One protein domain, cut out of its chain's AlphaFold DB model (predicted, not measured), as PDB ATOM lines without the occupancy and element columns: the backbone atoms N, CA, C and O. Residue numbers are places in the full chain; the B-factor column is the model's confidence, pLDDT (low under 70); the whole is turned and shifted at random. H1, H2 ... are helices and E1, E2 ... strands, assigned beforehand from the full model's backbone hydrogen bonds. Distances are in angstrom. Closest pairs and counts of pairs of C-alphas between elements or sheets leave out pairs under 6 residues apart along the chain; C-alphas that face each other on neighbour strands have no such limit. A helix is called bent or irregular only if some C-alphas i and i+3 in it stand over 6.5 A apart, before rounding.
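AT A GLANCE: This is residues 283 to 492 of the 492 residues of an uncharacterized protein of Subsaximicrobium wynnwilliamsii (UniProt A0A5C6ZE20). A closed barrel of eight antiparallel strands has a short helix near each end, H1 at one and H2 at the other. E3 adds to the wall beside residues 350 to 353 of E4 but is not in the ring, and its centre is the farthest of the elements' centres from the mean of all C-alphas, 21.5 A; E7 adds to the wall beside residues 427 to 432 of E8, and a final stretch, residues 472 to 492, has no named element. The printed part has 210 residues, in the order H1 E1 E2 E3 E4 H2 E5 E6 E7 E8 E9 E10, and the class is mostly strand. Round the ring run E1 E2 E4 E5 E6 E8 E9 E10 and back to E1. The whole is compact, with a radius of gyration of the C-alphas of 17.7 A and spans of 58 by 38 by 27 A.

IN THESE COORDINATES: H1, residues 286 to 290, begins at C-alpha 286 (247.477, 96.410, -5.672). E1 is residues 299 to 306, 20.8 A. E2, 315 to 328, 37.8 A, bends by 52 degrees at 318. E3 is 335 to 339; E4, 350 to 359, bends by 104 degrees at 355. H2, 370 to 376, is irregular: C-alphas 371 and 374 are 8.4 A apart. E5 is 392 to 400, 22.1 A. E6, 408 to 413, runs on into E7, 416 to 421, at 54 degrees. E8, 427 to 442, 42.1 A, bends by 60 degrees at 439. E9 is 445 to 456, 34.1 A. E10, 462 to 471, 28.7 A, ends at C-alpha 471 (250.995, 98.270, 6.971).

HOW THE PARTS SIT: In the barrel, E1 and E2 are a hairpin, with N 302 and O 319 at 3.0 A. E2 and E4 have N 324 and O 358 at 2.9 A. E4 and E5 have N 359 and O 392 at 2.8 A. E5 and E6, a hairpin, have N 399 and O 410 at 2.8 A. E6 and E8 have N 411 and O 436 at 2.9 A. E7 E8 E9 E10 are a meander, each strand the antiparallel neighbour of the one before; N 418 and O 430, N 433 and O 453, and N 450 and O 468 are 2.8, 2.8 and 2.9 A apart. E10 and E1 close the ring, with N 303 and O 469 at 2.8 A. Outside the ring, E3 pairs with E4, N 336 and O 352 at 2.9 A. H1 is on the barrel, outside it; the C-alphas of Ala 287 and Phe 355 in E4 are the closest, 4.8 A. H2 is also on it and outside, over none of its strands, and the sheet curls round it; its closest C-alphas to E2 are Ser 370 and Ala 321, 5.5 A. O i to N i+4 pairs within hydrogen-bond range are 0 of 1 in H1 and 0 of 3 in H2; O i to N i+3 pairs are 2 of 2 and 3 of 4.

THE WHOLE: The C-alphas of Asp 311 and Ser 344, 60.5 A, are the farthest apart. The link from H2 to E5, 15 residues, is long. Residues 377 to 378 pair with 490 to 491, parallel. The printed part has no cut, and no printed residue is under 70.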
ATOM      1  N   SER A 283     243.913  93.661 -13.163       92.94
ATOM      2  CA  SER A 283     243.208  92.707 -12.298       92.94
ATOM      3  C   SER A 283     243.913  92.463 -10.962       92.94
ATOM      4  O   SER A 283     243.270  91.998 -10.021       92.94
ATOM      5  N   VAL A 284     245.201  92.812 -10.849       94.12
ATOM      6  CA  VAL A 284     245.945  92.747  -9.585       94.12
ATOM      7  C   VAL A 284     245.479  93.824  -8.609       94.12
ATOM      8  O   VAL A 284     245.358  93.548  -7.419       94.12
ATOM      9  N   PHE A 285     245.220  95.039  -9.108       93.75
ATOM     10  CA  PHE A 285     244.692  96.170  -8.340       93.75
ATOM     11  C   PHE A 285     245.347  96.353  -6.953       93.75
ATOM     12  O   PHE A 285     244.667  96.458  -5.932       93.75
ATOM     13  N   THR A 286     246.682  96.409  -6.913       96.12
ATOM     14  CA  THR A 286     247.477  96.410  -5.672       96.12
ATOM     15  C   THR A 286     247.052  97.472  -4.661       96.12
ATOM     16  O   THR A 286     247.091  97.212  -3.458       96.12
ATOM     17  N   ALA A 287     246.643  98.656  -5.130       96.81
ATOM     18  CA  ALA A 287     246.258  99.761  -4.255       96.81
ATOM     19  C   ALA A 287     245.090  99.406  -3.317       96.81
ATOM     20  O   ALA A 287     245.053  99.922  -2.201       96.81
ATOM     21  N   ASN A 288     244.185  98.498  -3.719       95.19
ATOM     22  CA  ASN A 288     243.017  98.131  -2.908       95.19
ATOM     23  C   ASN A 288     243.384  97.471  -1.573       95.19
ATOM     24  O   ASN A 288     242.578  97.483  -0.650       95.19
ATOM     25  N   ASN A 289     244.606  96.948  -1.445       96.69
ATOM     26  CA  ASN A 289     245.056  96.336  -0.202       96.69
ATOM     27  C   ASN A 289     245.252  97.365   0.920       96.69
ATOM     28  O   ASN A 289     245.386  96.958   2.069       96.69
ATOM     29  N   PHE A 290     245.288  98.666   0.600       96.88
ATOM     30  CA  PHE A 290     245.622  99.763   1.516       96.88
ATOM     31  C   PHE A 290     244.496 100.794   1.680       96.88
ATOM     32  O   PHE A 290     244.744 101.891   2.178       96.88
ATOM     33  N   TYR A 291     243.269 100.488   1.259       95.12
ATOM     34  CA  TYR A 291     242.097 101.302   1.582       95.12
ATOM     35  C   TYR A 291     240.833 100.441   1.663       95.12
ATOM     36  O   TYR A 291     240.740  99.393   1.033       95.12
ATOM     37  N   ASP A 292     239.825 100.916   2.393       93.56
ATOM     38  CA  ASP A 292     238.493 100.307   2.443       93.56
ATOM     39  C   ASP A 292     237.439 101.397   2.271       93.56
ATOM     40  O   ASP A 292     237.334 102.317   3.075       93.56
ATOM     41  N   LEU A 293     236.638 101.297   1.215       87.94
ATOM     42  CA  LEU A 293     235.650 102.318   0.863       87.94
ATOM     43  C   LEU A 293     234.360 102.196   1.674       87.94
ATOM     44  O   LEU A 293     233.537 103.111   1.669       87.94
ATOM     45  N   SER A 294     234.195 101.094   2.409       91.31
ATOM     46  CA  SER A 294     233.152 100.968   3.423       91.31
ATOM     47  C   SER A 294     233.505 101.692   4.728       91.31
ATOM     48  O   SER A 294     232.603 101.988   5.517       91.31
ATOM     49  N   ASP A 295     234.786 102.030   4.931       93.19
ATOM     50  CA  ASP A 295     235.281 102.778   6.084       93.19
ATOM     51  C   ASP A 295     235.875 104.138   5.659       93.19
ATOM     52  O   ASP A 295     237.049 104.230   5.299       93.19
ATOM     53  N   PRO A 296     235.122 105.247   5.778       87.94
ATOM     54  CA  PRO A 296     235.636 106.580   5.453       87.94
ATOM     55  C   PRO A 296     236.785 107.038   6.370       87.94
ATOM     56  O   PRO A 296     237.399 108.074   6.117       87.94
ATOM     57  N   PHE A 297     237.069 106.305   7.451       94.50
ATOM     58  CA  PHE A 297     238.165 106.567   8.376       94.50
ATOM     59  C   PHE A 297     239.285 105.529   8.284       94.50
ATOM     60  O   PHE A 297     240.125 105.506   9.195       94.50
ATOM     61  N   TYR A 298     239.321 104.728   7.211       96.44
ATOM     62  CA  TYR A 298     240.356 103.727   6.983       96.44
ATOM     63  C   TYR A 298     241.757 104.341   7.084       96.44
ATOM     64  O   TYR A 298     242.012 105.479   6.664       96.44
ATOM     65  N   ARG A 299     242.692 103.576   7.659       96.44
ATOM     66  CA  ARG A 299     244.066 104.024   7.888       96.44
ATOM     67  C   ARG A 299     245.065 102.957   7.508       96.44
ATOM     68  O   ARG A 299     244.897 101.797   7.869       96.44
ATOM     69  N   THR A 300     246.165 103.399   6.922       97.06
ATOM     70  CA  THR A 300     247.414 102.656   6.995       97.06
ATOM     71  C   THR A 300     248.107 102.983   8.306       97.06
ATOM     72  O   THR A 300     248.093 104.127   8.782       97.06
ATOM     73  N   PHE A 301     248.739 101.975   8.878       97.75
ATOM     74  CA  PHE A 301     249.546 102.078  10.084       97.75
ATOM     75  C   PHE A 301     251.006 102.001   9.684       97.75
ATOM     76  O   PHE A 301     251.324 101.523   8.605       97.75
ATOM     77  N   GLY A 302     251.914 102.481  10.510       96.31
ATOM     78  CA  GLY A 302     253.320 102.305  10.205       96.31
ATOM     79  C   GLY A 302     254.206 102.698  11.351       96.31
ATOM     80  O   GLY A 302     253.742 103.270  12.335       96.31
ATOM     81  N   GLU A 303     255.488 102.419  11.196       96.94
ATOM     82  CA  GLU A 303     256.537 102.813  12.115       96.94
ATOM     83  C   GLU A 303     257.602 103.580  11.343       96.94
ATOM     84  O   GLU A 303     257.975 103.188  10.236       96.94
ATOM     85  N   ASN A 304     258.069 104.695  11.899       96.00
ATOM     86  CA  ASN A 304     259.171 105.459  11.327       96.00
ATOM     87  C   ASN A 304     260.363 105.479  12.284       96.00
ATOM     88  O   ASN A 304     260.185 105.554  13.499       96.00
ATOM     89  N   TRP A 305     261.570 105.437  11.732       96.62
ATOM     90  CA  TRP A 305     262.807 105.478  12.508       96.62
ATOM     91  C   TRP A 305     263.168 106.926  12.880       96.62
ATOM     92  O   TRP A 305     263.529 107.719  12.006       96.62
ATOM     93  N   ILE A 306     263.028 107.306  14.156       94.56
ATOM     94  CA  ILE A 306     263.169 108.702  14.620       94.56
ATOM     95  C   ILE A 306     263.679 108.782  16.071       94.56
ATOM     96  O   ILE A 306     263.411 107.890  16.871       94.56
ATOM     97  N   ASP A 307     264.377 109.866  16.424       93.12
ATOM     98  CA  ASP A 307     264.677 110.247  17.813       93.12
ATOM     99  C   ASP A 307     263.611 111.244  18.265       93.12
ATOM    100  O   ASP A 307     263.770 112.457  18.200       93.12
ATOM    101  N   ASN A 308     262.449 110.736  18.665       84.62
ATOM    102  CA  ASN A 308     261.320 111.602  19.002       84.62
ATOM    103  C   ASN A 308     261.549 112.421  20.289       84.62
ATOM    104  O   ASN A 308     260.818 113.381  20.532       84.62
ATOM    105  N   SER A 309     262.487 112.011  21.143       84.38
ATOM    106  CA  SER A 309     262.688 112.611  22.467       84.38
ATOM    107  C   SER A 309     263.815 113.644  22.497       84.38
ATOM    108  O   SER A 309     263.998 114.274  23.539       84.38
ATOM    109  N   ASP A 310     264.536 113.819  21.382       85.00
ATOM    110  CA  ASP A 310     265.744 114.650  21.281       85.00
ATOM    111  C   ASP A 310     266.795 114.262  22.341       85.00
ATOM    112  O   ASP A 310     267.446 115.101  22.969       85.00
ATOM    113  N   ASP A 311     266.919 112.957  22.603       87.81
ATOM    114  CA  ASP A 311     267.856 112.399  23.586       87.81
ATOM    115  C   ASP A 311     269.010 111.608  22.945       87.81
ATOM    116  O   ASP A 311     269.892 111.094  23.645       87.81
ATOM    117  N   GLY A 312     269.047 111.567  21.611       87.25
ATOM    118  CA  GLY A 312     270.022 110.847  20.803       87.25
ATOM    119  C   GLY A 312     269.711 109.360  20.632       87.25
ATOM    120  O   GLY A 312     270.559 108.640  20.090       87.25
ATOM    121  N   VAL A 313     268.557 108.870  21.103       91.62
ATOM    122  CA  VAL A 313     268.162 107.460  21.004       91.62
ATOM    123  C   VAL A 313     267.145 107.273  19.883       91.62
ATOM    124  O   VAL A 313     265.995 107.687  19.967       91.62
ATOM    125  N   CYS A 314     267.570 106.578  18.830       94.12
ATOM    126  CA  CYS A 314     266.691 106.207  17.731       94.12
ATOM    127  C   CYS A 314     265.811 105.010  18.095       94.12
ATOM    128  O   CYS A 314     266.302 103.999  18.606       94.12
ATOM    129  N   GLU A 315     264.526 105.104  17.768       94.69
ATOM    130  CA  GLU A 315     263.570 104.016  17.941       94.69
ATOM    131  C   GLU A 315     262.498 104.038  16.844       94.69
ATOM    132  O   GLU A 315     262.252 105.057  16.188       94.69
ATOM    133  N   TRP A 316     261.835 102.898  16.655       96.06
ATOM    134  CA  TRP A 316     260.657 102.819  15.806       96.06
ATOM    135  C   TRP A 316     259.473 103.491  16.499       96.06
ATOM    136  O   TRP A 316     259.130 103.183  17.644       96.06
ATOM    137  N   ARG A 317     258.848 104.452  15.817       94.00
ATOM    138  CA  ARG A 317     257.685 105.174  16.334       94.00
ATOM    139  C   ARG A 317     256.466 104.932  15.475       94.00
ATOM    140  O   ARG A 317     256.426 105.298  14.303       94.00
ATOM    141  N   SER A 318     255.430 104.388  16.103       95.56
ATOM    142  CA  SER A 318     254.185 104.101  15.415       95.56
ATOM    143  C   SER A 318     253.427 105.388  15.052       95.56
ATOM    144  O   SER A 318     253.314 106.341  15.842       95.56
ATOM    145  N   PHE A 319     252.845 105.390  13.860       96.25
ATOM    146  CA  PHE A 319     251.970 106.417  13.319       96.25
ATOM    147  C   PHE A 319     250.824 105.772  12.529       96.25
ATOM    148  O   PHE A 319     250.774 104.564  12.309       96.25
ATOM    149  N   ASN A 320     249.856 106.588  12.132       96.88
ATOM    150  CA  ASN A 320     248.830 106.200  11.174       96.88
ATOM    151  C   ASN A 320     248.466 107.403  10.312       96.88
ATOM    152  O   ASN A 320     248.574 108.548  10.762       96.88
ATOM    153  N   ALA A 321     248.020 107.124   9.094       97.06
ATOM    154  CA  ALA A 321     247.525 108.119   8.160       97.06
ATOM    155  C   ALA A 321     246.218 107.625   7.539       97.06
ATOM    156  O   ALA A 321     246.064 106.449   7.214       97.06
ATOM    157  N   PHE A 322     245.272 108.544   7.385       97.44
ATOM    158  CA  PHE A 322     244.051 108.281   6.632       97.44
ATOM    159  C   PHE A 322     244.429 108.048   5.181       97.44
ATOM    160  O   PHE A 322     245.166 108.859   4.627       97.44
ATOM    161  N   THR A 323     243.958 106.949   4.603       96.69
ATOM    162  CA  THR A 323     244.390 106.511   3.273       96.69
ATOM    163  C   THR A 323     243.208 106.432   2.332       96.69
ATOM    164  O   THR A 323     242.162 105.898   2.691       96.69
ATOM    165  N   PHE A 324     243.386 106.986   1.139       93.50
ATOM    166  CA  PHE A 324     242.347 107.117   0.129       93.50
ATOM    167  C   PHE A 324     242.829 106.590  -1.224       93.50
ATOM    168  O   PHE A 324     244.024 106.690  -1.530       93.50
ATOM    169  N   PRO A 325     241.919 106.059  -2.058       94.94
ATOM    170  CA  PRO A 325     242.233 105.788  -3.452       94.94
ATOM    171  C   PRO A 325     242.492 107.098  -4.205       94.94
ATOM    172  O   PRO A 325     241.943 108.151  -3.876       94.94
ATOM    173  N   VAL A 326     243.290 107.017  -5.266       94.50
ATOM    174  CA  VAL A 326     243.455 108.131  -6.206       94.50
ATOM    175  C   VAL A 326     242.372 108.043  -7.276       94.50
ATOM    176  O   VAL A 326     242.337 107.073  -8.030       94.50
ATOM    177  N   VAL A 327     241.503 109.051  -7.352       92.44
ATOM    178  CA  VAL A 327     240.467 109.150  -8.391       92.44
ATOM    179  C   VAL A 327     241.097 109.614  -9.704       92.44
ATOM    180  O   VAL A 327     241.880 110.564  -9.722       92.44
ATOM    181  N   VAL A 328     240.752 108.942 -10.799       91.19
ATOM    182  CA  VAL A 328     241.232 109.242 -12.155       91.19
ATOM    183  C   VAL A 328     240.075 109.235 -13.146       91.19
ATOM    184  O   VAL A 328     238.967 108.811 -12.833       91.19
ATOM    185  N   THR A 329     240.329 109.722 -14.352       89.69
ATOM    186  CA  THR A 329     239.380 109.657 -15.464       89.69
ATOM    187  C   THR A 329     239.350 108.260 -16.089       89.69
ATOM    188  O   THR A 329     240.311 107.496 -15.994       89.69
ATOM    189  N   ALA A 330     238.246 107.936 -16.767       89.56
ATOM    190  CA  ALA A 330     238.023 106.635 -17.407       89.56
ATOM    191  C   ALA A 330     239.063 106.270 -18.485       89.56
ATOM    192  O   ALA A 330     239.267 105.097 -18.786       89.56
ATOM    193  N   ASP A 331     239.700 107.267 -19.099       87.81
ATOM    194  CA  ASP A 331     240.719 107.106 -20.138       87.81
ATOM    195  C   ASP A 331     242.137 106.904 -19.582       87.81
ATOM    196  O   ASP A 331     243.068 106.660 -20.354       87.81
ATOM    197  N   ASN A 332     242.320 106.964 -18.257       88.75
ATOM    198  CA  ASN A 332     243.602 106.652 -17.642       88.75
ATOM    199  C   ASN A 332     243.944 105.162 -17.868       88.75
ATOM    200  O   ASN A 332     243.112 104.295 -17.600       88.75
ATOM    201  N   PRO A 333     245.171 104.824 -18.311       88.06
ATOM    202  CA  PRO A 333     245.552 103.440 -18.611       88.06
ATOM    203  C   PRO A 333     245.495 102.505 -17.394       88.06
ATOM    204  O   PRO A 333     245.395 101.294 -17.565       88.06
ATOM    205  N   ASN A 334     245.536 103.059 -16.179       92.38
ATOM    206  CA  ASN A 334     245.425 102.324 -14.924       92.38
ATOM    207  C   ASN A 334     244.073 102.527 -14.220       92.38
ATOM    208  O   ASN A 334     243.972 102.265 -13.018       92.38
ATOM    209  N   ALA A 335     243.048 103.015 -14.924       93.44
ATOM    210  CA  ALA A 335     241.709 103.176 -14.375       93.44
ATOM    211  C   ALA A 335     241.038 101.817 -14.124       93.44
ATOM    212  O   ALA A 335     240.950 100.969 -15.013       93.44
ATOM    213  N   VAL A 336     240.498 101.639 -12.920       94.50
ATOM    214  CA  VAL A 336     239.583 100.545 -12.573       94.50
ATOM    215  C   VAL A 336     238.254 101.164 -12.162       94.50
ATOM    216  O   VAL A 336     238.222 102.028 -11.283       94.50
ATOM    217  N   LEU A 337     237.169 100.737 -12.816       92.94
ATOM    218  CA  LEU A 337     235.816 101.179 -12.485       92.94
ATOM    219  C   LEU A 337     235.500 100.779 -11.046       92.94
ATOM    220  O   LEU A 337     235.583  99.598 -10.694       92.94
ATOM    221  N   TYR A 338     235.146 101.767 -10.236       88.81
ATOM    222  CA  TYR A 338     234.765 101.559  -8.851       88.81
ATOM    223  C   TYR A 338     233.247 101.625  -8.668       88.81
ATOM    224  O   TYR A 338     232.668 100.691  -8.116       88.81
ATOM    225  N   ASP A 339     232.615 102.699  -9.142       87.81
ATOM    226  CA  ASP A 339     231.177 102.930  -8.996       87.81
ATOM    227  C   ASP A 339     230.607 103.415 -10.330       87.81
ATOM    228  O   ASP A 339     231.128 104.370 -10.901       87.81
ATOM    229  N   ASP A 340     229.566 102.739 -10.817       86.19
ATOM    230  CA  ASP A 340     228.800 103.100 -12.019       86.19
ATOM    231  C   ASP A 340     227.583 103.985 -11.687       86.19
ATOM    232  O   ASP A 340     226.636 104.122 -12.468       86.19
ATOM    233  N   MET A 341     227.537 104.492 -10.448       86.81
ATOM    234  CA  MET A 341     226.442 105.281  -9.887       86.81
ATOM    235  C   MET A 341     225.078 104.581 -10.023       86.81
ATOM    236  O   MET A 341     224.015 105.216 -10.055       86.81
ATOM    237  N   GLY A 342     225.098 103.245 -10.105       83.81
ATOM    238  CA  GLY A 342     223.935 102.384 -10.272       83.81
ATOM    239  C   GLY A 342     223.189 102.580 -11.591       83.81
ATOM    240  O   GLY A 342     221.998 102.242 -11.665       83.81
ATOM    241  N   ASN A 343     223.826 103.160 -12.611       85.50
ATOM    242  CA  ASN A 343     223.189 103.449 -13.888       85.50
ATOM    243  C   ASN A 343     224.138 103.194 -15.085       85.50
ATOM    244  O   ASN A 343     225.192 102.597 -14.936       85.50
ATOM    245  N   SER A 344     223.683 103.461 -16.313       86.31
ATOM    246  CA  SER A 344     224.442 103.146 -17.540       86.31
ATOM    247  C   SER A 344     225.108 104.365 -18.182       86.31
ATOM    248  O   SER A 344     225.666 104.248 -19.274       86.31
ATOM    249  N   ASP A 345     224.910 105.545 -17.602       86.31
ATOM    250  CA  ASP A 345     225.620 106.759 -17.968       86.31
ATOM    251  C   ASP A 345     227.040 106.633 -17.426       86.31
ATOM    252  O   ASP A 345     227.225 106.464 -16.238       86.31
ATOM    253  N   SER A 346     228.042 106.669 -18.301       85.50
ATOM    254  CA  SER A 346     229.436 106.548 -17.870       85.50
ATOM    255  C   SER A 346     230.056 107.899 -17.496       85.50
ATOM    256  O   SER A 346     231.275 108.003 -17.364       85.50
ATOM    257  N   SER A 347     229.263 108.977 -17.475       85.12
ATOM    258  CA  SER A 347     229.757 110.334 -17.203       85.12
ATOM    259  C   SER A 347     229.832 110.677 -15.717       85.12
ATOM    260  O   SER A 347     230.572 111.594 -15.358       85.12
ATOM    261  N   ASP A 348     229.101 109.952 -14.870       85.56
ATOM    262  CA  ASP A 348     229.155 110.044 -13.410       85.56
ATOM    263  C   ASP A 348     229.919 108.879 -12.757       85.56
ATOM    264  O   ASP A 348     230.134 108.911 -11.545       85.56
ATOM    265  N   ASP A 349     230.390 107.914 -13.552       91.44
ATOM    266  CA  ASP A 349     231.270 106.834 -13.109       91.44
ATOM    267  C   ASP A 349     232.492 107.360 -12.336       91.44
ATOM    268  O   ASP A 349     233.180 108.305 -12.744       91.44
ATOM    269  N   ILE A 350     232.842 106.653 -11.264       92.00
ATOM    270  CA  ILE A 350     234.049 106.909 -10.481       92.00
ATOM    271  C   ILE A 350     235.076 105.824 -10.797       92.00
ATOM    272  O   ILE A 350     234.833 104.632 -10.593       92.00
ATOM    273  N   TYR A 351     236.255 106.247 -11.251       95.25
ATOM    274  CA  TYR A 351     237.392 105.366 -11.506       95.25
ATOM    275  C   TYR A 351     238.511 105.639 -10.508       95.25
ATOM    276  O   TYR A 351     238.835 106.789 -10.201       95.25
ATOM    277  N   HIS A 352     239.141 104.570 -10.030       95.62
ATOM    278  CA  HIS A 352     240.327 104.650  -9.185       95.62
ATOM    279  C   HIS A 352     241.566 104.196  -9.943       95.62
ATOM    280  O   HIS A 352     241.507 103.315 -10.801       95.62
ATOM    281  N   HIS A 353     242.710 104.778  -9.600       95.62
ATOM    282  CA  HIS A 353     243.995 104.325 -10.098       95.62
ATOM    283  C   HIS A 353     244.365 102.994  -9.431       95.62
ATOM    284  O   HIS A 353     244.533 102.926  -8.212       95.62
ATOM    285  N   ALA A 354     244.569 101.943 -10.229       95.88
ATOM    286  CA  ALA A 354     244.821 100.579  -9.751       95.88
ATOM    287  C   ALA A 354     246.052 100.439  -8.833       95.88
ATOM    288  O   ALA A 354     246.175  99.496  -8.049       95.88
ATOM    289  N   PHE A 355     246.995 101.372  -8.951       97.06
ATOM    290  CA  PHE A 355     248.309 101.272  -8.320       97.06
ATOM    291  C   PHE A 355     248.708 102.500  -7.508       97.06
ATOM    292  O   PHE A 355     249.887 102.641  -7.215       97.06
ATOM    293  N   ARG A 356     247.787 103.408  -7.163       96.50
ATOM    294  CA  ARG A 356     248.132 104.599  -6.369       96.50
ATOM    295  C   ARG A 356     247.217 104.784  -5.173       96.50
ATOM    296  O   ARG A 356     246.015 104.548  -5.263       96.50
ATOM    297  N   ILE A 357     247.804 105.272  -4.086       97.62
ATOM    298  CA  ILE A 357     247.087 105.700  -2.882       97.62
ATOM    299  C   ILE A 357     247.530 107.102  -2.467       97.62
ATOM    300  O   ILE A 357     248.653 107.528  -2.754       97.62
ATOM    301  N   GLY A 358     246.645 107.809  -1.773       96.56
ATOM    302  CA  GLY A 358     246.897 109.105  -1.155       96.56
ATOM    303  C   GLY A 358     246.677 109.076   0.351       96.56
ATOM    304  O   GLY A 358     246.002 108.192   0.878       96.56
ATOM    305  N   PHE A 359     247.208 110.082   1.038       96.75
ATOM    306  CA  PHE A 359     246.999 110.318   2.458       96.75
ATOM    307  C   PHE A 359     246.267 111.638   2.679       96.75
ATOM    308  O   PHE A 359     246.867 112.709   2.621       96.75
ATOM    309  N   VAL A 360     244.961 111.593   2.933       93.62
ATOM    310  CA  VAL A 360     244.120 112.795   3.046       93.62
ATOM    311  C   VAL A 360     243.168 112.648   4.225       93.62
ATOM    312  O   VAL A 360     242.667 111.565   4.494       93.62
ATOM    313  N   SER A 361     242.928 113.722   4.974       93.69
ATOM    314  CA  SER A 361     241.897 113.727   6.016       93.69
ATOM    315  C   SER A 361     240.488 113.607   5.410       93.69
ATOM    316  O   SER A 361     240.163 114.417   4.546       93.69
ATOM    317  N   PRO A 362     239.606 112.722   5.922       91.50
ATOM    318  CA  PRO A 362     238.190 112.697   5.532       91.50
ATOM    319  C   PRO A 362     237.405 113.921   6.014       91.50
ATOM    320  O   PRO A 362     236.285 114.159   5.579       91.50
ATOM    321  N   ASN A 363     237.953 114.657   6.984       90.31
ATOM    322  CA  ASN A 363     237.298 115.816   7.567       90.31
ATOM    323  C   ASN A 363     237.824 117.089   6.905       90.31
ATOM    324  O   ASN A 363     239.019 117.383   7.040       90.31
ATOM    325  N   ASP A 364     236.927 117.849   6.282       86.75
ATOM    326  CA  ASP A 364     237.217 119.145   5.670       86.75
ATOM    327  C   ASP A 364     237.952 120.087   6.630       86.75
ATOM    328  O   ASP A 364     237.697 120.125   7.839       86.75
ATOM    329  N   GLY A 365     238.905 120.846   6.092       85.56
ATOM    330  CA  GLY A 365     239.731 121.774   6.865       85.56
ATOM    331  C   GLY A 365     240.860 121.107   7.665       85.56
ATOM    332  O   GLY A 365     241.836 121.784   8.001       85.56
ATOM    333  N   ASN A 366     240.797 119.796   7.911       90.56
ATOM    334  CA  ASN A 366     241.813 119.060   8.664       90.56
ATOM    335  C   ASN A 366     242.854 118.396   7.757       90.56
ATOM    336  O   ASN A 366     242.679 118.245   6.548       90.56
ATOM    337  N   THR A 367     243.955 117.965   8.368       94.00
ATOM    338  CA  THR A 367     245.013 117.205   7.693       94.00
ATOM    339  C   THR A 367     245.277 115.872   8.382       94.00
ATOM    340  O   THR A 367     244.977 115.708   9.570       94.00
ATOM    341  N   THR A 368     245.878 114.923   7.670       94.94
ATOM    342  CA  THR A 368     246.329 113.647   8.245       94.94
ATOM    343  C   THR A 368     247.817 113.672   8.615       94.94
ATOM    344  O   THR A 368     248.455 114.714   8.526       94.94
ATOM    345  N   ASN A 369     248.366 112.575   9.136       93.31
ATOM    346  CA  ASN A 369     249.780 112.477   9.515       93.31
ATOM    347  C   ASN A 369     250.581 111.677   8.474       93.31
ATOM    348  O   ASN A 369     251.179 110.645   8.785       93.31
ATOM    349  N   SER A 370     250.536 112.146   7.224       94.75
ATOM    350  CA  SER A 370     251.227 111.543   6.078       94.75
ATOM    351  C   SER A 370     252.707 111.336   6.392       94.75
ATOM    352  O   SER A 370     253.370 112.279   6.817       94.75
ATOM    353  N   PHE A 371     253.209 110.105   6.246       95.69
ATOM    354  CA  PHE A 371     254.588 109.712   6.590       95.69
ATOM    355  C   PHE A 371     255.068 110.160   7.988       95.69
ATOM    356  O   PHE A 371     256.250 110.429   8.197       95.69
ATOM    357  N   ASN A 372     254.167 110.275   8.963       94.19
ATOM    358  CA  ASN A 372     254.461 110.826  10.288       94.19
ATOM    359  C   ASN A 372     255.036 112.266  10.291       94.19
ATOM    360  O   ASN A 372     255.618 112.689  11.291       94.19
ATOM    361  N   LEU A 373     254.876 113.030   9.202       93.06
ATOM    362  CA  LEU A 373     255.521 114.336   9.026       93.06
ATOM    363  C   LEU A 373     255.139 115.357  10.101       93.06
ATOM    364  O   LEU A 373     255.945 116.223  10.411       93.06
ATOM    365  N   LYS A 374     253.956 115.266  10.724       91.94
ATOM    366  CA  LYS A 374     253.588 116.199  11.804       91.94
ATOM    367  C   LYS A 374     254.509 116.079  13.013       91.94
ATOM    368  O   LYS A 374     254.766 117.067  13.674       91.94
ATOM    369  N   ARG A 375     255.037 114.880  13.285       90.19
ATOM    370  CA  ARG A 375     255.971 114.648  14.399       90.19
ATOM    371  C   ARG A 375     257.422 114.964  14.056       90.19
ATOM    372  O   ARG A 375     258.293 114.788  14.895       90.19
ATOM    373  N   TRP A 376     257.702 115.396  12.831       92.69
ATOM    374  CA  TRP A 376     259.031 115.886  12.473       92.69
ATOM    375  C   TRP A 376     259.262 117.315  12.947       92.69
ATOM    376  O   TRP A 376     260.391 117.802  12.890       92.69
ATOM    377  N   PHE A 377     258.195 117.977  13.382       92.31
ATOM    378  CA  PHE A 377     258.187 119.382  13.705       92.31
ATOM    379  C   PHE A 377     257.583 119.609  15.082       92.31
ATOM    380  O   PHE A 377     256.733 118.842  15.530       92.31
ATOM    381  N   ASN A 378     258.018 120.684  15.725       89.56
ATOM    382  CA  ASN A 378     257.294 121.291  16.828       89.56
ATOM    383  C   ASN A 378     256.691 122.616  16.344       89.56
ATOM    384  O   ASN A 378     257.296 123.328  15.539       89.56
ATOM    385  N   ASN A 379     255.534 122.987  16.896       89.06
ATOM    386  CA  ASN A 379     254.812 124.232  16.588       89.06
ATOM    387  C   ASN A 379     254.329 124.348  15.132       89.06
ATOM    388  O   ASN A 379     254.128 125.451  14.618       89.06
ATOM    389  N   GLU A 380     254.082 123.224  14.471       90.25
ATOM    390  CA  GLU A 380     253.466 123.170  13.156       90.25
ATOM    391  C   GLU A 380     251.976 123.535  13.209       90.25
ATOM    392  O   GLU A 380     251.211 123.110  14.081       90.25
ATOM    393  N   ALA A 381     251.515 124.312  12.231       90.62
ATOM    394  CA  ALA A 381     250.090 124.470  12.005       90.62
ATOM    395  C   ALA A 381     249.537 123.165  11.417       90.62
ATOM    396  O   ALA A 381     250.031 122.671  10.411       90.62
ATOM    397  N   SER A 382     248.486 122.602  12.010       86.44
ATOM    398  CA  SER A 382     247.947 121.293  11.605       86.44
ATOM    399  C   SER A 382     246.693 121.367  10.725       86.44
ATOM    400  O   SER A 382     246.162 120.333  10.317       86.44
ATOM    401  N   ASN A 383     246.200 122.565  10.413       88.12
ATOM    402  CA  ASN A 383     245.041 122.753   9.538       88.12
ATOM    403  C   ASN A 383     245.460 122.814   8.060       88.12
ATOM    404  O   ASN A 383     246.573 123.222   7.734       88.12
ATOM    405  N   SER A 384     244.546 122.422   7.173       84.56
ATOM    406  CA  SER A 384     244.817 122.325   5.729       84.56
ATOM    407  C   SER A 384     245.022 123.676   5.044       84.56
ATOM    408  O   SER A 384     245.675 123.720   4.010       84.56
ATOM    409  N   SER A 385     244.534 124.776   5.621       81.31
ATOM    410  CA  SER A 385     244.752 126.118   5.072       81.31
ATOM    411  C   SER A 385     246.194 126.595   5.258       81.31
ATOM    412  O   SER A 385     246.726 127.279   4.390       81.31
ATOM    413  N   ASN A 386     246.825 126.232   6.377       82.88
ATOM    414  CA  ASN A 386     248.187 126.659   6.707       82.88
ATOM    415  C   ASN A 386     249.244 125.620   6.310       82.88
ATOM    416  O   ASN A 386     250.338 125.996   5.895       82.88
ATOM    417  N   SER A 387     248.927 124.329   6.435       89.62
ATOM    418  CA  SER A 387     249.843 123.226   6.117       89.62
ATOM    419  C   SER A 387     249.165 122.176   5.237       89.62
ATOM    420  O   SER A 387     248.993 121.024   5.657       89.62
ATOM    421  N   PRO A 388     248.746 122.549   4.015       87.88
ATOM    422  CA  PRO A 388     248.088 121.628   3.094       87.88
ATOM    423  C   PRO A 388     248.953 120.407   2.771       87.88
ATOM    424  O   PRO A 388     248.399 119.338   2.547       87.88
ATOM    425  N   GLY A 389     250.286 120.523   2.827       88.81
ATOM    426  CA  GLY A 389     251.236 119.445   2.537       88.81
ATOM    427  C   GLY A 389     251.159 118.237   3.478       88.81
ATOM    428  O   GLY A 389     251.712 117.187   3.169       88.81
ATOM    429  N   PHE A 390     250.442 118.336   4.602       94.06
ATOM    430  CA  PHE A 390     250.125 117.162   5.420       94.06
ATOM    431  C   PHE A 390     249.018 116.281   4.819       94.06
ATOM    432  O   PHE A 390     248.888 115.125   5.224       94.06
ATOM    433  N   ASN A 391     248.243 116.789   3.859       93.69
ATOM    434  CA  ASN A 391     247.401 115.985   2.980       93.69
ATOM    435  C   ASN A 391     248.130 115.797   1.646       93.69
ATOM    436  O   ASN A 391     248.417 116.763   0.947       93.69
ATOM    437  N   ILE A 392     248.401 114.548   1.285       93.19
ATOM    438  CA  ILE A 392     249.101 114.161   0.062       93.19
ATOM    439  C   ILE A 392     248.129 113.348  -0.803       93.19
ATOM    440  O   ILE A 392     248.020 112.137  -0.611       93.19
ATOM    441  N   PRO A 393     247.396 113.968  -1.750       90.88
ATOM    442  CA  PRO A 393     246.369 113.281  -2.538       90.88
ATOM    443  C   PRO A 393     246.885 112.093  -3.355       90.88
ATOM    444  O   PRO A 393     246.134 111.160  -3.608       90.88
ATOM    445  N   GLN A 394     248.159 112.113  -3.750       92.25
ATOM    446  CA  GLN A 394     248.834 111.004  -4.418       92.25
ATOM    447  C   GLN A 394     250.195 110.806  -3.752       92.25
ATOM    448  O   GLN A 394     251.098 111.605  -3.971       92.25
ATOM    449  N   ALA A 395     250.335 109.794  -2.897       95.25
ATOM    450  CA  ALA A 395     251.512 109.613  -2.049       95.25
ATOM    451  C   ALA A 395     252.436 108.495  -2.544       95.25
ATOM    452  O   ALA A 395     253.648 108.689  -2.629       95.25
ATOM    453  N   LEU A 396     251.869 107.331  -2.867       97.50
ATOM    454  CA  LEU A 396     252.619 106.131  -3.239       97.50
ATOM    455  C   LEU A 396     252.087 105.540  -4.546       97.50
ATOM    456  O   LEU A 396     250.873 105.494  -4.754       97.50
ATOM    457  N   GLU A 397     252.997 105.047  -5.390       96.62
ATOM    458  CA  GLU A 397     252.686 104.251  -6.579       96.62
ATOM    459  C   GLU A 397     253.327 102.861  -6.501       96.62
ATOM    460  O   GLU A 397     254.517 102.726  -6.212       96.62
ATOM    461  N   PHE A 398     252.533 101.829  -6.781       97.25
ATOM    462  CA  PHE A 398     252.928 100.427  -6.752       97.25
ATOM    463  C   PHE A 398     253.299  99.906  -8.147       97.25
ATOM    464  O   PHE A 398     252.640 100.176  -9.156       97.25
ATOM    465  N   PHE A 399     254.339  99.081  -8.183       95.69
ATOM    466  CA  PHE A 399     254.845  98.421  -9.379       95.69
ATOM    467  C   PHE A 399     254.976  96.923  -9.084       95.69
ATOM    468  O   PHE A 399     256.010  96.491  -8.564       95.69
ATOM    469  N   PRO A 400     253.929  96.128  -9.374       96.75
ATOM    470  CA  PRO A 400     253.959  94.688  -9.160       96.75
ATOM    471  C   PRO A 400     255.144  94.020  -9.839       96.75
ATOM    472  O   PRO A 400     255.485  94.361 -10.976       96.75
ATOM    473  N   THR A 401     255.747  93.030  -9.181       95.31
ATOM    474  CA  THR A 401     256.814  92.232  -9.792       95.31
ATOM    475  C   THR A 401     256.314  91.629 -11.108       95.31
ATOM    476  O   THR A 401     255.255  91.001 -11.156       95.31
ATOM    477  N   ASN A 402     257.063  91.855 -12.195       91.56
ATOM    478  CA  ASN A 402     256.699  91.491 -13.576       91.56
ATOM    479  C   ASN A 402     255.346  92.053 -14.069       91.56
ATOM    480  O   ASN A 402     254.774  91.523 -15.019       91.56
ATOM    481  N   GLY A 403     254.822  93.092 -13.418       92.31
ATOM    482  CA  GLY A 403     253.547  93.722 -13.751       92.31
ATOM    483  C   GLY A 403     252.307  92.935 -13.323       92.31
ATOM    484  O   GLY A 403     251.205  93.401 -13.585       92.31
ATOM    485  N   ASN A 404     252.441  91.771 -12.672       95.06
ATOM    486  CA  ASN A 404     251.300  90.896 -12.371       95.06
ATOM    487  C   ASN A 404     251.332  90.184 -11.003       95.06
ATOM    488  O   ASN A 404     250.437  89.385 -10.726       95.06
ATOM    489  N   SER A 405     252.328  90.430 -10.145       96.25
ATOM    490  CA  SER A 405     252.344  89.832  -8.803       96.25
ATOM    491  C   SER A 405     251.281  90.448  -7.887       96.25
ATOM    492  O   SER A 405     251.242  91.660  -7.684       96.25
ATOM    493  N   SER A 406     250.454  89.600  -7.272       95.19
ATOM    494  CA  SER A 406     249.482  90.013  -6.254       95.19
ATOM    495  C   SER A 406     250.082  90.185  -4.862       95.19
ATOM    496  O   SER A 406     249.412  90.720  -3.986       95.19
ATOM    497  N   SER A 407     251.314  89.721  -4.645       96.44
ATOM    498  CA  SER A 407     251.910  89.617  -3.312       96.44
ATOM    499  C   SER A 407     253.124  90.505  -3.107       96.44
ATOM    500  O   SER A 407     253.481  90.739  -1.964       96.44
ATOM    501  N   ASP A 408     253.793  90.980  -4.158       98.12
ATOM    502  CA  ASP A 408     255.055  91.704  -4.004       98.12
ATOM    503  C   ASP A 408     255.386  92.616  -5.189       98.12
ATOM    504  O   ASP A 408     254.898  92.436  -6.311       98.12
ATOM    505  N   GLY A 409     256.246  93.596  -4.933       97.44
ATOM    506  CA  GLY A 409     256.763  94.494  -5.954       97.44
ATOM    507  C   GLY A 409     257.520  95.677  -5.371       97.44
ATOM    508  O   GLY A 409     257.882  95.705  -4.192       97.44
ATOM    509  N   PHE A 410     257.745  96.676  -6.217       96.19
ATOM    510  CA  PHE A 410     258.350  97.942  -5.823       96.19
ATOM    511  C   PHE A 410     257.274  98.976  -5.515       96.19
ATOM    512  O   PHE A 410     256.174  98.943  -6.070       96.19
ATOM    513  N   VAL A 411     257.602  99.919  -4.645       97.00
ATOM    514  CA  VAL A 411     256.778 101.098  -4.387       97.00
ATOM    515  C   VAL A 411     257.640 102.345  -4.521       97.00
ATOM    516  O   VAL A 411     258.805 102.353  -4.119       97.00
ATOM    517  N   LYS A 412     257.080 103.398  -5.107       96.06
ATOM    518  CA  LYS A 412     257.732 104.700  -5.253       96.06
ATOM    519  C   LYS A 412     256.928 105.759  -4.508       96.06
ATOM    520  O   LYS A 412     255.700 105.757  -4.576       96.06
ATOM    521  N   VAL A 413     257.618 106.676  -3.836       95.69
ATOM    522  CA  VAL A 413     257.002 107.928  -3.379       95.69
ATOM    523  C   VAL A 413     256.796 108.816  -4.593       95.69
ATOM    524  O   VAL A 413     257.741 109.089  -5.335       95.69
ATOM    525  N   ILE A 414     255.565 109.273  -4.797       91.44
ATOM    526  CA  ILE A 414     255.258 110.225  -5.863       91.44
ATOM    527  C   ILE A 414     255.883 111.558  -5.466       91.44
ATOM    528  O   ILE A 414     255.437 112.204  -4.512       91.44
ATOM    529  N   GLU A 415     256.957 111.933  -6.164       88.19
ATOM    530  CA  GLU A 415     257.725 113.109  -5.770       88.19
ATOM    531  C   GLU A 415     256.899 114.371  -5.984       88.19
ATOM    532  O   GLU A 415     256.317 114.559  -7.056       88.19
ATOM    533  N   GLN A 416     256.872 115.229  -4.974       84.94
ATOM    534  CA  GLN A 416     256.127 116.481  -4.981       84.94
ATOM    535  C   GLN A 416     256.633 117.388  -3.860       84.94
ATOM    536  O   GLN A 416     257.348 116.949  -2.957       84.94
ATOM    537  N   ASP A 417     256.218 118.646  -3.908       85.88
ATOM    538  CA  ASP A 417     256.553 119.649  -2.906       85.88
ATOM    539  C   ASP A 417     255.396 119.850  -1.927       85.88
ATOM    540  O   ASP A 417     254.261 120.121  -2.323       85.88
ATOM    541  N   LEU A 418     255.698 119.738  -0.636       88.69
ATOM    542  CA  LEU A 418     254.752 119.858   0.464       88.69
ATOM    543  C   LEU A 418     254.893 121.225   1.129       88.69
ATOM    544  O   LEU A 418     255.941 121.538   1.692       88.69
ATOM    545  N   SER A 419     253.829 122.026   1.100       87.50
ATOM    546  CA  SER A 419     253.775 123.292   1.835       87.50
ATOM    547  C   SER A 419     253.287 123.065   3.266       87.50
ATOM    548  O   SER A 419     252.183 122.553   3.489       87.50
ATOM    549  N   ILE A 420     254.114 123.451   4.234       90.75
ATOM    550  CA  ILE A 420     253.795 123.441   5.663       90.75
ATOM    551  C   ILE A 420     254.081 124.813   6.265       90.75
ATOM    552  O   ILE A 420     254.921 125.553   5.755       90.75
ATOM    553  N   SER A 421     253.410 125.153   7.359       88.69
ATOM    554  CA  SER A 421     253.653 126.410   8.065       88.69
ATOM    555  C   SER A 421     253.730 126.213   9.575       88.69
ATOM    556  O   SER A 421     253.120 125.292  10.123       88.69
ATOM    557  N   SER A 422     254.445 127.104  10.257       89.62
ATOM    558  CA  SER A 422     254.422 127.217  11.714       89.62
ATOM    559  C   SER A 422     253.119 127.867  12.195       89.62
ATOM    560  O   SER A 422     252.394 128.520  11.434       89.62
ATOM    561  N   LEU A 423     252.812 127.722  13.484       86.56
ATOM    562  CA  LEU A 423     251.702 128.432  14.133       86.56
ATOM    563  C   LEU A 423     251.872 129.962  14.100       86.56
ATOM    564  O   LEU A 423     250.884 130.685  14.207       86.56
ATOM    565  N   GLU A 424     253.105 130.446  13.932       82.81
ATOM    566  CA  GLU A 424     253.450 131.870  13.848       82.81
ATOM    567  C   GLU A 424     253.386 132.422  12.410       82.81
ATOM    568  O   GLU A 424     253.486 133.632  12.207       82.81
ATOM    569  N   GLY A 425     253.155 131.555  11.416       74.81
ATOM    570  CA  GLY A 425     252.914 131.934  10.022       74.81
ATOM    571  C   GLY A 425     254.135 131.875   9.101       74.81
ATOM    572  O   GLY A 425     254.011 132.245   7.933       74.81
ATOM    573  N   ALA A 426     255.291 131.401   9.579       82.50
ATOM    574  CA  ALA A 426     256.411 131.064   8.700       82.50
ATOM    575  C   ALA A 426     256.032 129.849   7.844       82.50
ATOM    576  O   ALA A 426     255.436 128.909   8.362       82.50
ATOM    577  N   SER A 427     256.346 129.865   6.548       84.31
ATOM    578  CA  SER A 427     255.976 128.796   5.616       84.31
ATOM    579  C   SER A 427     257.210 128.201   4.954       84.31
ATOM    580  O   SER A 427     258.128 128.924   4.570       84.31
ATOM    581  N   TYR A 428     257.203 126.882   4.800       87.31
ATOM    582  CA  TYR A 428     258.292 126.097   4.247       87.31
ATOM    583  C   TYR A 428     257.762 125.135   3.190       87.31
ATOM    584  O   TYR A 428     256.637 124.637   3.269       87.31
ATOM    585  N   VAL A 429     258.607 124.848   2.204       86.06
ATOM    586  CA  VAL A 429     258.329 123.872   1.149       86.06
ATOM    587  C   VAL A 429     259.310 122.717   1.283       86.06
ATOM    588  O   VAL A 429     260.521 122.935   1.280       86.06
ATOM    589  N   ILE A 430     258.798 121.499   1.427       91.06
ATOM    590  CA  ILE A 430     259.600 120.281   1.559       91.06
ATOM    591  C   ILE A 430     259.366 119.403   0.338       91.06
ATOM    592  O   ILE A 430     258.253 118.923   0.137       91.06
ATOM    593  N   SER A 431     260.415 119.143  -0.434       89.44
ATOM    594  CA  SER A 431     260.344 118.180  -1.533       89.44
ATOM    595  C   SER A 431     260.418 116.767  -0.977       89.44
ATOM    596  O   SER A 431     261.332 116.472  -0.207       89.44
ATOM    597  N   ILE A 432     259.498 115.886  -1.367       93.69
ATOM    598  CA  ILE A 432     259.536 114.461  -1.018       93.69
ATOM    599  C   ILE A 432     259.881 113.613  -2.236       93.69
ATOM    600  O   ILE A 432     259.494 113.932  -3.352       93.69
ATOM    601  N   SER A 433     260.596 112.519  -2.018       94.00
ATOM    602  CA  SER A 433     260.898 111.465  -2.990       94.00
ATOM    603  C   SER A 433     261.222 110.187  -2.221       94.00
ATOM    604  O   SER A 433     261.258 110.196  -0.992       94.00
ATOM    605  N   GLY A 434     261.443 109.070  -2.901       96.06
ATOM    606  CA  GLY A 434     261.764 107.828  -2.209       96.06
ATOM    607  C   GLY A 434     261.282 106.596  -2.937       96.06
ATOM    608  O   GLY A 434     260.551 106.664  -3.930       96.06
ATOM    609  N   SER A 435     261.702 105.449  -2.427       97.12
ATOM    610  CA  SER A 435     261.339 104.159  -2.995       97.12
ATOM    611  C   SER A 435     261.514 103.046  -1.978       97.12
ATOM    612  O   SER A 435     262.121 103.229  -0.923       97.12
ATOM    613  N   GLY A 436     260.957 101.892  -2.301       97.88
ATOM    614  CA  GLY A 436     260.992 100.732  -1.442       97.88
ATOM    615  C   GLY A 436     260.346  99.523  -2.094       97.88
ATOM    616  O   GLY A 436     260.189  99.454  -3.318       97.88
ATOM    617  N   THR A 437     259.932  98.580  -1.262       98.50
ATOM    618  CA  THR A 437     259.239  97.359  -1.678       98.50
ATOM    619  C   THR A 437     257.952  97.183  -0.900       98.50
ATOM    620  O   THR A 437     257.859  97.617   0.247       98.50
ATOM    621  N   TYR A 438     256.981  96.503  -1.500       98.38
ATOM    622  CA  TYR A 438     255.817  95.999  -0.781       98.38
ATOM    623  C   TYR A 438     255.775  94.473  -0.846       98.38
ATOM    624  O   TYR A 438     256.227  93.876  -1.827       98.38
ATOM    625  N   THR A 439     255.265  93.821   0.197       98.31
ATOM    626  CA  THR A 439     255.134  92.359   0.266       98.31
ATOM    627  C   THR A 439     253.967  91.943   1.164       98.31
ATOM    628  O   THR A 439     253.750  92.528   2.221       98.31
ATOM    629  N   GLU A 440     253.222  90.914   0.766       97.69
ATOM    630  CA  GLU A 440     252.259  90.209   1.613       97.69
ATOM    631  C   GLU A 440     253.021  89.296   2.589       97.69
ATOM    632  O   GLU A 440     253.542  88.245   2.209       97.69
ATOM    633  N   ILE A 441     253.122  89.710   3.852       96.50
ATOM    634  CA  ILE A 441     253.895  89.003   4.890       96.50
ATOM    635  C   ILE A 441     253.080  87.902   5.584       96.50
ATOM    636  O   ILE A 441     253.635  86.942   6.120       96.50
ATOM    637  N   ALA A 442     251.756  88.016   5.541       95.00
ATOM    638  CA  ALA A 442     250.788  87.010   5.961       95.00
ATOM    639  C   ALA A 442     249.482  87.238   5.190       95.00
ATOM    640  O   ALA A 442     249.307  88.282   4.577       95.00
ATOM    641  N   THR A 443     248.549  86.282   5.219       94.44
ATOM    642  CA  THR A 443     247.301  86.367   4.440       94.44
ATOM    643  C   THR A 443     246.549  87.680   4.683       94.44
ATOM    644  O   THR A 443     246.018  87.892   5.773       94.44
ATOM    645  N   GLY A 444     246.479  88.530   3.653       93.62
ATOM    646  CA  GLY A 444     245.830  89.843   3.687       93.62
ATOM    647  C   GLY A 444     246.598  90.938   4.438       93.62
ATOM    648  O   GLY A 444     246.095  92.056   4.538       93.62
ATOM    649  N   ILE A 445     247.796  90.647   4.952       96.69
ATOM    650  CA  ILE A 445     248.661  91.592   5.664       96.69
ATOM    651  C   ILE A 445     249.804  91.986   4.738       96.69
ATOM    652  O   ILE A 445     250.692  91.181   4.445       96.69
ATOM    653  N   PHE A 446     249.785  93.241   4.310       98.06
ATOM    654  CA  PHE A 446     250.802  93.814   3.443       98.06
ATOM    655  C   PHE A 446     251.701  94.758   4.229       98.06
ATOM    656  O   PHE A 446     251.224  95.591   4.998       98.06
ATOM    657  N   GLU A 447     253.000  94.639   3.986       98.38
ATOM    658  CA  GLU A 447     254.037  95.538   4.467       98.38
ATOM    659  C   GLU A 447     254.623  96.316   3.289       98.38
ATOM    660  O   GLU A 447     254.869  95.760   2.221       98.38
ATOM    661  N   ILE A 448     254.892  97.595   3.511       98.56
ATOM    662  CA  ILE A 448     255.711  98.460   2.677       98.56
ATOM    663  C   ILE A 448     256.955  98.822   3.484       98.56
ATOM    664  O   ILE A 448     256.845  99.488   4.510       98.56
ATOM    665  N   GLN A 449     258.129  98.439   2.995       98.31
ATOM    666  CA  GLN A 449     259.411  98.922   3.505       98.31
ATOM    667  C   GLN A 449     259.862 100.068   2.610       98.31
ATOM    668  O   GLN A 449     260.041  99.864   1.408       98.31
ATOM    669  N   LEU A 450     259.997 101.268   3.167       98.12
ATOM    670  CA  LEU A 450     260.157 102.497   2.395       98.12
ATOM    671  C   LEU A 450     261.303 103.356   2.921       98.12
ATOM    672  O   LEU A 450     261.379 103.656   4.111       98.12
ATOM    673  N   GLU A 451     262.139 103.822   1.998       98.00
ATOM    674  CA  GLU A 451     263.058 104.929   2.222       98.00
ATOM    675  C   GLU A 451     262.421 106.217   1.684       98.00
ATOM    676  O   GLU A 451     262.181 106.351   0.480       98.00
ATOM    677  N   LEU A 452     262.137 107.164   2.579       97.56
ATOM    678  CA  LEU A 452     261.641 108.496   2.243       97.56
ATOM    679  C   LEU A 452     262.796 109.495   2.287       97.56
ATOM    680  O   LEU A 452     263.472 109.645   3.304       97.56
ATOM    681  N   ASN A 453     262.959 110.231   1.198       97.00
ATOM    682  CA  ASN A 453     263.903 111.322   1.057       97.00
ATOM    683  C   ASN A 453     263.144 112.649   1.063       97.00
ATOM    684  O   ASN A 453     262.262 112.877   0.236       97.00
ATOM    685  N   THR A 454     263.506 113.540   1.978       95.25
ATOM    686  CA  THR A 454     262.925 114.880   2.097       95.25
ATOM    687  C   THR A 454     264.005 115.938   1.946       95.25
ATOM    688  O   THR A 454     265.015 115.875   2.648       95.25
ATOM    689  N   PHE A 455     263.811 116.925   1.080       92.31
ATOM    690  CA  PHE A 455     264.772 118.001   0.857       92.31
ATOM    691  C   PHE A 455     264.209 119.350   1.298       92.31
ATOM    692  O   PHE A 455     263.128 119.761   0.877       92.31
ATOM    693  N   ASN A 456     264.978 120.051   2.130       92.38
ATOM    694  CA  ASN A 456     264.795 121.465   2.425       92.38
ATOM    695  C   ASN A 456     266.126 122.029   2.951       92.38
ATOM    696  O   ASN A 456     266.705 121.509   3.907       92.38
ATOM    697  N   LEU A 457     266.633 123.092   2.323       87.00
ATOM    698  CA  LEU A 457     267.935 123.655   2.685       87.00
ATOM    699  C   LEU A 457     267.922 124.373   4.044       87.00
ATOM    700  O   LEU A 457     268.925 124.348   4.748       87.00
ATOM    701  N   GLU A 458     266.810 125.005   4.406       89.25
ATOM    702  CA  GLU A 458     266.680 125.805   5.626       89.25
ATOM    703  C   GLU A 458     266.418 124.931   6.855       89.25
ATOM    704  O   GLU A 458     267.144 125.020   7.841       89.25
ATOM    705  N   LEU A 459     265.436 124.035   6.764       91.81
ATOM    706  CA  LEU A 459     265.033 123.142   7.845       91.81
ATOM    707  C   LEU A 459     266.040 122.007   8.056       91.81
ATOM    708  O   LEU A 459     266.361 121.666   9.191       91.81
ATOM    709  N   PHE A 460     266.533 121.391   6.976       92.94
ATOM    710  CA  PHE A 460     267.326 120.158   7.068       92.94
ATOM    711  C   PHE A 460     268.797 120.342   6.684       92.94
ATOM    712  O   PHE A 460     269.590 119.418   6.861       92.94
ATOM    713  N   GLY A 461     269.185 121.499   6.134       91.12
ATOM    714  CA  GLY A 461     270.524 121.698   5.567       91.12
ATOM    715  C   GLY A 461     270.769 120.923   4.265       91.12
ATOM    716  O   GLY A 461     271.917 120.818   3.830       91.12
ATOM    717  N   GLY A 462     269.721 120.361   3.647       92.75
ATOM    718  CA  GLY A 462     269.817 119.507   2.463       92.75
ATOM    719  C   GLY A 462     268.777 118.384   2.457       92.75
ATOM    720  O   GLY A 462     267.623 118.596   2.827       92.75
ATOM    721  N   THR A 463     269.187 117.196   2.008       94.69
ATOM    722  CA  THR A 463     268.344 115.992   2.005       94.69
ATOM    723  C   THR A 463     268.455 115.255   3.335       94.69
ATOM    724  O   THR A 463     269.555 114.980   3.810       94.69
ATOM    725  N   ARG A 464     267.306 114.889   3.895       94.06
ATOM    726  CA  ARG A 464     267.151 113.973   5.024       94.06
ATOM    727  C   ARG A 464     266.488 112.687   4.532       94.06
ATOM    728  O   ARG A 464     265.490 112.750   3.821       94.06
ATOM    729  N   THR A 465     267.041 111.548   4.930       95.38
ATOM    730  CA  THR A 465     266.570 110.206   4.561       95.38
ATOM    731  C   THR A 465     266.038 109.497   5.797       95.38
ATOM    732  O   THR A 465     266.669 109.557   6.854       95.38
ATOM    733  N   VAL A 466     264.871 108.864   5.683       95.31
ATOM    734  CA  VAL A 466     264.154 108.249   6.808       95.31
ATOM    735  C   VAL A 466     263.530 106.929   6.375       95.31
ATOM    736  O   VAL A 466     263.008 106.813   5.268       95.31
ATOM    737  N   TYR A 467     263.564 105.947   7.271       97.50
ATOM    738  CA  TYR A 467     263.092 104.590   7.016       97.50
ATOM    739  C   TYR A 467     261.729 104.347   7.652       97.50
ATOM    740  O   TYR A 467     261.451 104.814   8.764       97.50
ATOM    741  N   TYR A 468     260.896 103.602   6.933       97.81
ATOM    742  CA  TYR A 468     259.516 103.323   7.290       97.81
ATOM    743  C   TYR A 468     259.159 101.864   7.043       97.81
ATOM    744  O   TYR A 468     259.541 101.288   6.025       97.81
ATOM    745  N   HIS A 469     258.321 101.335   7.927       98.19
ATOM    746  CA  HIS A 469     257.480 100.175   7.663       98.19
ATOM    747  C   HIS A 469     256.021 100.635   7.693       98.19
ATOM    748  O   HIS A 469     255.608 101.272   8.660       98.19
ATOM    749  N   ILE A 470     255.244 100.386   6.642       98.25
ATOM    750  CA  ILE A 470     253.834 100.796   6.535       98.25
ATOM    751  C   ILE A 470     252.980  99.562   6.258       98.25
ATOM    752  O   ILE A 470     253.295  98.768   5.379       98.25
ATOM    753  N   TYR A 471     251.879  99.421   6.980       98.38
ATOM    754  CA  TYR A 471     250.995  98.270   6.971       98.38
ATOM    755  C   TYR A 471     249.557  98.676   6.664       98.38
ATOM    756  O   TYR A 471     249.094  99.766   7.019       98.38
ATOM    757  N   ASN A 472     248.814  97.755   6.059       97.25
ATOM    758  CA  ASN A 472     247.371  97.885   5.852       97.25
ATOM    759  C   ASN A 472     246.521  97.484   7.078       97.25
ATOM    760  O   ASN A 472     245.292  97.486   7.027       97.25
ATOM    761  N   THR A 473     247.165  97.127   8.188       95.94
ATOM    762  CA  THR A 473     246.535  96.746   9.457       95.94
ATOM    763  C   THR A 473     247.387  97.232  10.627       95.94
ATOM    764  O   THR A 473     248.568  97.526  10.461       95.94
ATOM    765  N   ASN A 474     246.799  97.327  11.819       94.38
ATOM    766  CA  ASN A 474     247.528  97.583  13.063       94.38
ATOM    767  C   ASN A 474     248.029  96.295  13.742       94.38
ATOM    768  O   ASN A 474     248.625  96.365  14.815       94.38
ATOM    769  N   GLU A 475     247.754  95.132  13.150       92.12
ATOM    770  CA  GLU A 475     248.208  93.826  13.619       92.12
ATOM    771  C   GLU A 475     249.492  93.428  12.878       92.12
ATOM    772  O   GLU A 475     249.446  92.778  11.836       92.12
ATOM    773  N   TYR A 476     250.642  93.837  13.411       91.38
ATOM    774  CA  TYR A 476     251.966  93.511  12.873       91.38
ATOM    775  C   TYR A 476     252.958  93.191  14.005       91.38
ATOM    776  O   TYR A 476     252.684  93.449  15.181       91.38
ATOM    777  N   GLU A 477     254.079  92.556  13.660       90.44
ATOM    778  CA  GLU A 477     255.122  92.184  14.624       90.44
ATOM    779  C   GLU A 477     255.980  93.394  15.021       90.44
ATOM    780  O   GLU A 477     256.168  94.322  14.240       90.44
ATOM    781  N   GLU A 478     256.505  93.379  16.247       92.06
ATOM    782  CA  GLU A 478     257.429  94.414  16.721       92.06
ATOM    783  C   GLU A 478     258.714  94.413  15.882       92.06
ATOM    784  O   GLU A 478     259.288  93.358  15.603       92.06
ATOM    785  N   LEU A 479     259.159  95.605  15.487       94.88
ATOM    786  CA  LEU A 479     260.327  95.773  14.636       94.88
ATOM    787  C   LEU A 479     261.621  95.774  15.443       94.88
ATOM    788  O   LEU A 479     261.762  96.468  16.452       94.88
ATOM    789  N   GLU A 480     262.617  95.063  14.927       94.88
ATOM    790  CA  GLU A 480     263.966  95.125  15.471       94.88
ATOM    791  C   GLU A 480     264.609  96.495  15.166       94.88
ATOM    792  O   GLU A 480     264.489  97.006  14.044       94.88
ATOM    793  N   PRO A 481     265.326  97.100  16.128       93.38
ATOM    794  CA  PRO A 481     266.092  98.318  15.894       93.38
ATOM    795  C   PRO A 481     267.098  98.170  14.746       93.38
ATOM    796  O   PRO A 481     267.788  97.153  14.630       93.38
ATOM    797  N   ILE A 482     267.243  99.221  13.940       93.81
ATOM    798  CA  ILE A 482     268.230  99.281  12.851       93.81
ATOM    799  C   ILE A 482     269.455 100.116  13.250       93.81
ATOM    800  O   ILE A 482     269.440 100.858  14.229       93.81
ATOM    801  N   SER A 483     270.553  99.986  12.501       91.44
ATOM    802  CA  SER A 483     271.814 100.702  12.773       91.44
ATOM    803  C   SER A 483     271.917 102.079  12.114       91.44
ATOM    804  O   SER A 483     272.966 102.719  12.189       91.44
ATOM    805  N   GLU A 484     270.864 102.511  11.432       91.50
ATOM    806  CA  GLU A 484     270.842 103.768  10.696       91.50
ATOM    807  C   GLU A 484     270.685 104.962  11.642       91.50
ATOM    808  O   GLU A 484     270.059 104.867  12.699       91.50
ATOM    809  N   SER A 485     271.247 106.112  11.270       90.12
ATOM    810  CA  SER A 485     271.006 107.347  12.017       90.12
ATOM    811  C   SER A 485     269.561 107.810  11.845       90.12
ATOM    812  O   SER A 485     268.984 107.676  10.769       90.12
ATOM    813  N   CYS A 486     269.014 108.429  12.881       91.88
ATOM    814  CA  CYS A 486     267.726 109.105  12.845       91.88
ATOM    815  C   CYS A 486     267.900 110.605  13.141       91.88
ATOM    816  O   CYS A 486     269.017 111.128  13.143       91.88
ATOM    817  N   PHE A 487     266.796 111.312  13.366       91.88
ATOM    818  CA  PHE A 487     266.792 112.743  13.644       91.88
ATOM    819  C   PHE A 487     265.788 113.084  14.741       91.88
ATOM    820  O   PHE A 487     264.799 112.372  14.913       91.88
ATOM    821  N   ALA A 488     266.036 114.204  15.416       92.56
ATOM    822  CA  ALA A 488     265.089 114.820  16.327       92.56
ATOM    823  C   ALA A 488     264.132 115.782  15.600       92.56
ATOM    824  O   ALA A 488     264.517 116.354  14.565       92.56
ATOM    825  N   PRO A 489     262.900 115.974  16.111       91.69
ATOM    826  CA  PRO A 489     261.981 116.988  15.607       91.69
ATOM    827  C   PRO A 489     262.610 118.390  15.590       91.69
ATOM    828  O   PRO A 489     263.453 118.711  16.424       91.69
ATOM    829  N   ILE A 490     262.204 119.228  14.636       91.31
ATOM    830  CA  ILE A 490     262.725 120.593  14.460       91.31
ATOM    831  C   ILE A 490     261.638 121.618  14.803       91.31
ATOM    832  O   ILE A 490     260.484 121.451  14.422       91.31
ATOM    833  N   ASP A 491     261.998 122.707  15.476       87.75
ATOM    834  CA  ASP A 491     261.087 123.837  15.690       87.75
ATOM    835  C   ASP A 491     260.895 124.638  14.385       87.75
ATOM    836  O   ASP A 491     261.882 125.032  13.760       87.75
ATOM    837  N   LEU A 492     259.636 124.870  13.980       86.06
ATOM    838  CA  LEU A 492     259.269 125.628  12.767       86.06
ATOM    839  C   LEU A 492     259.126 127.137  12.967       86.06
ATOM    840  O   LEU A 492     258.612 127.559  14.027       86.06
TER     841      LEU A 492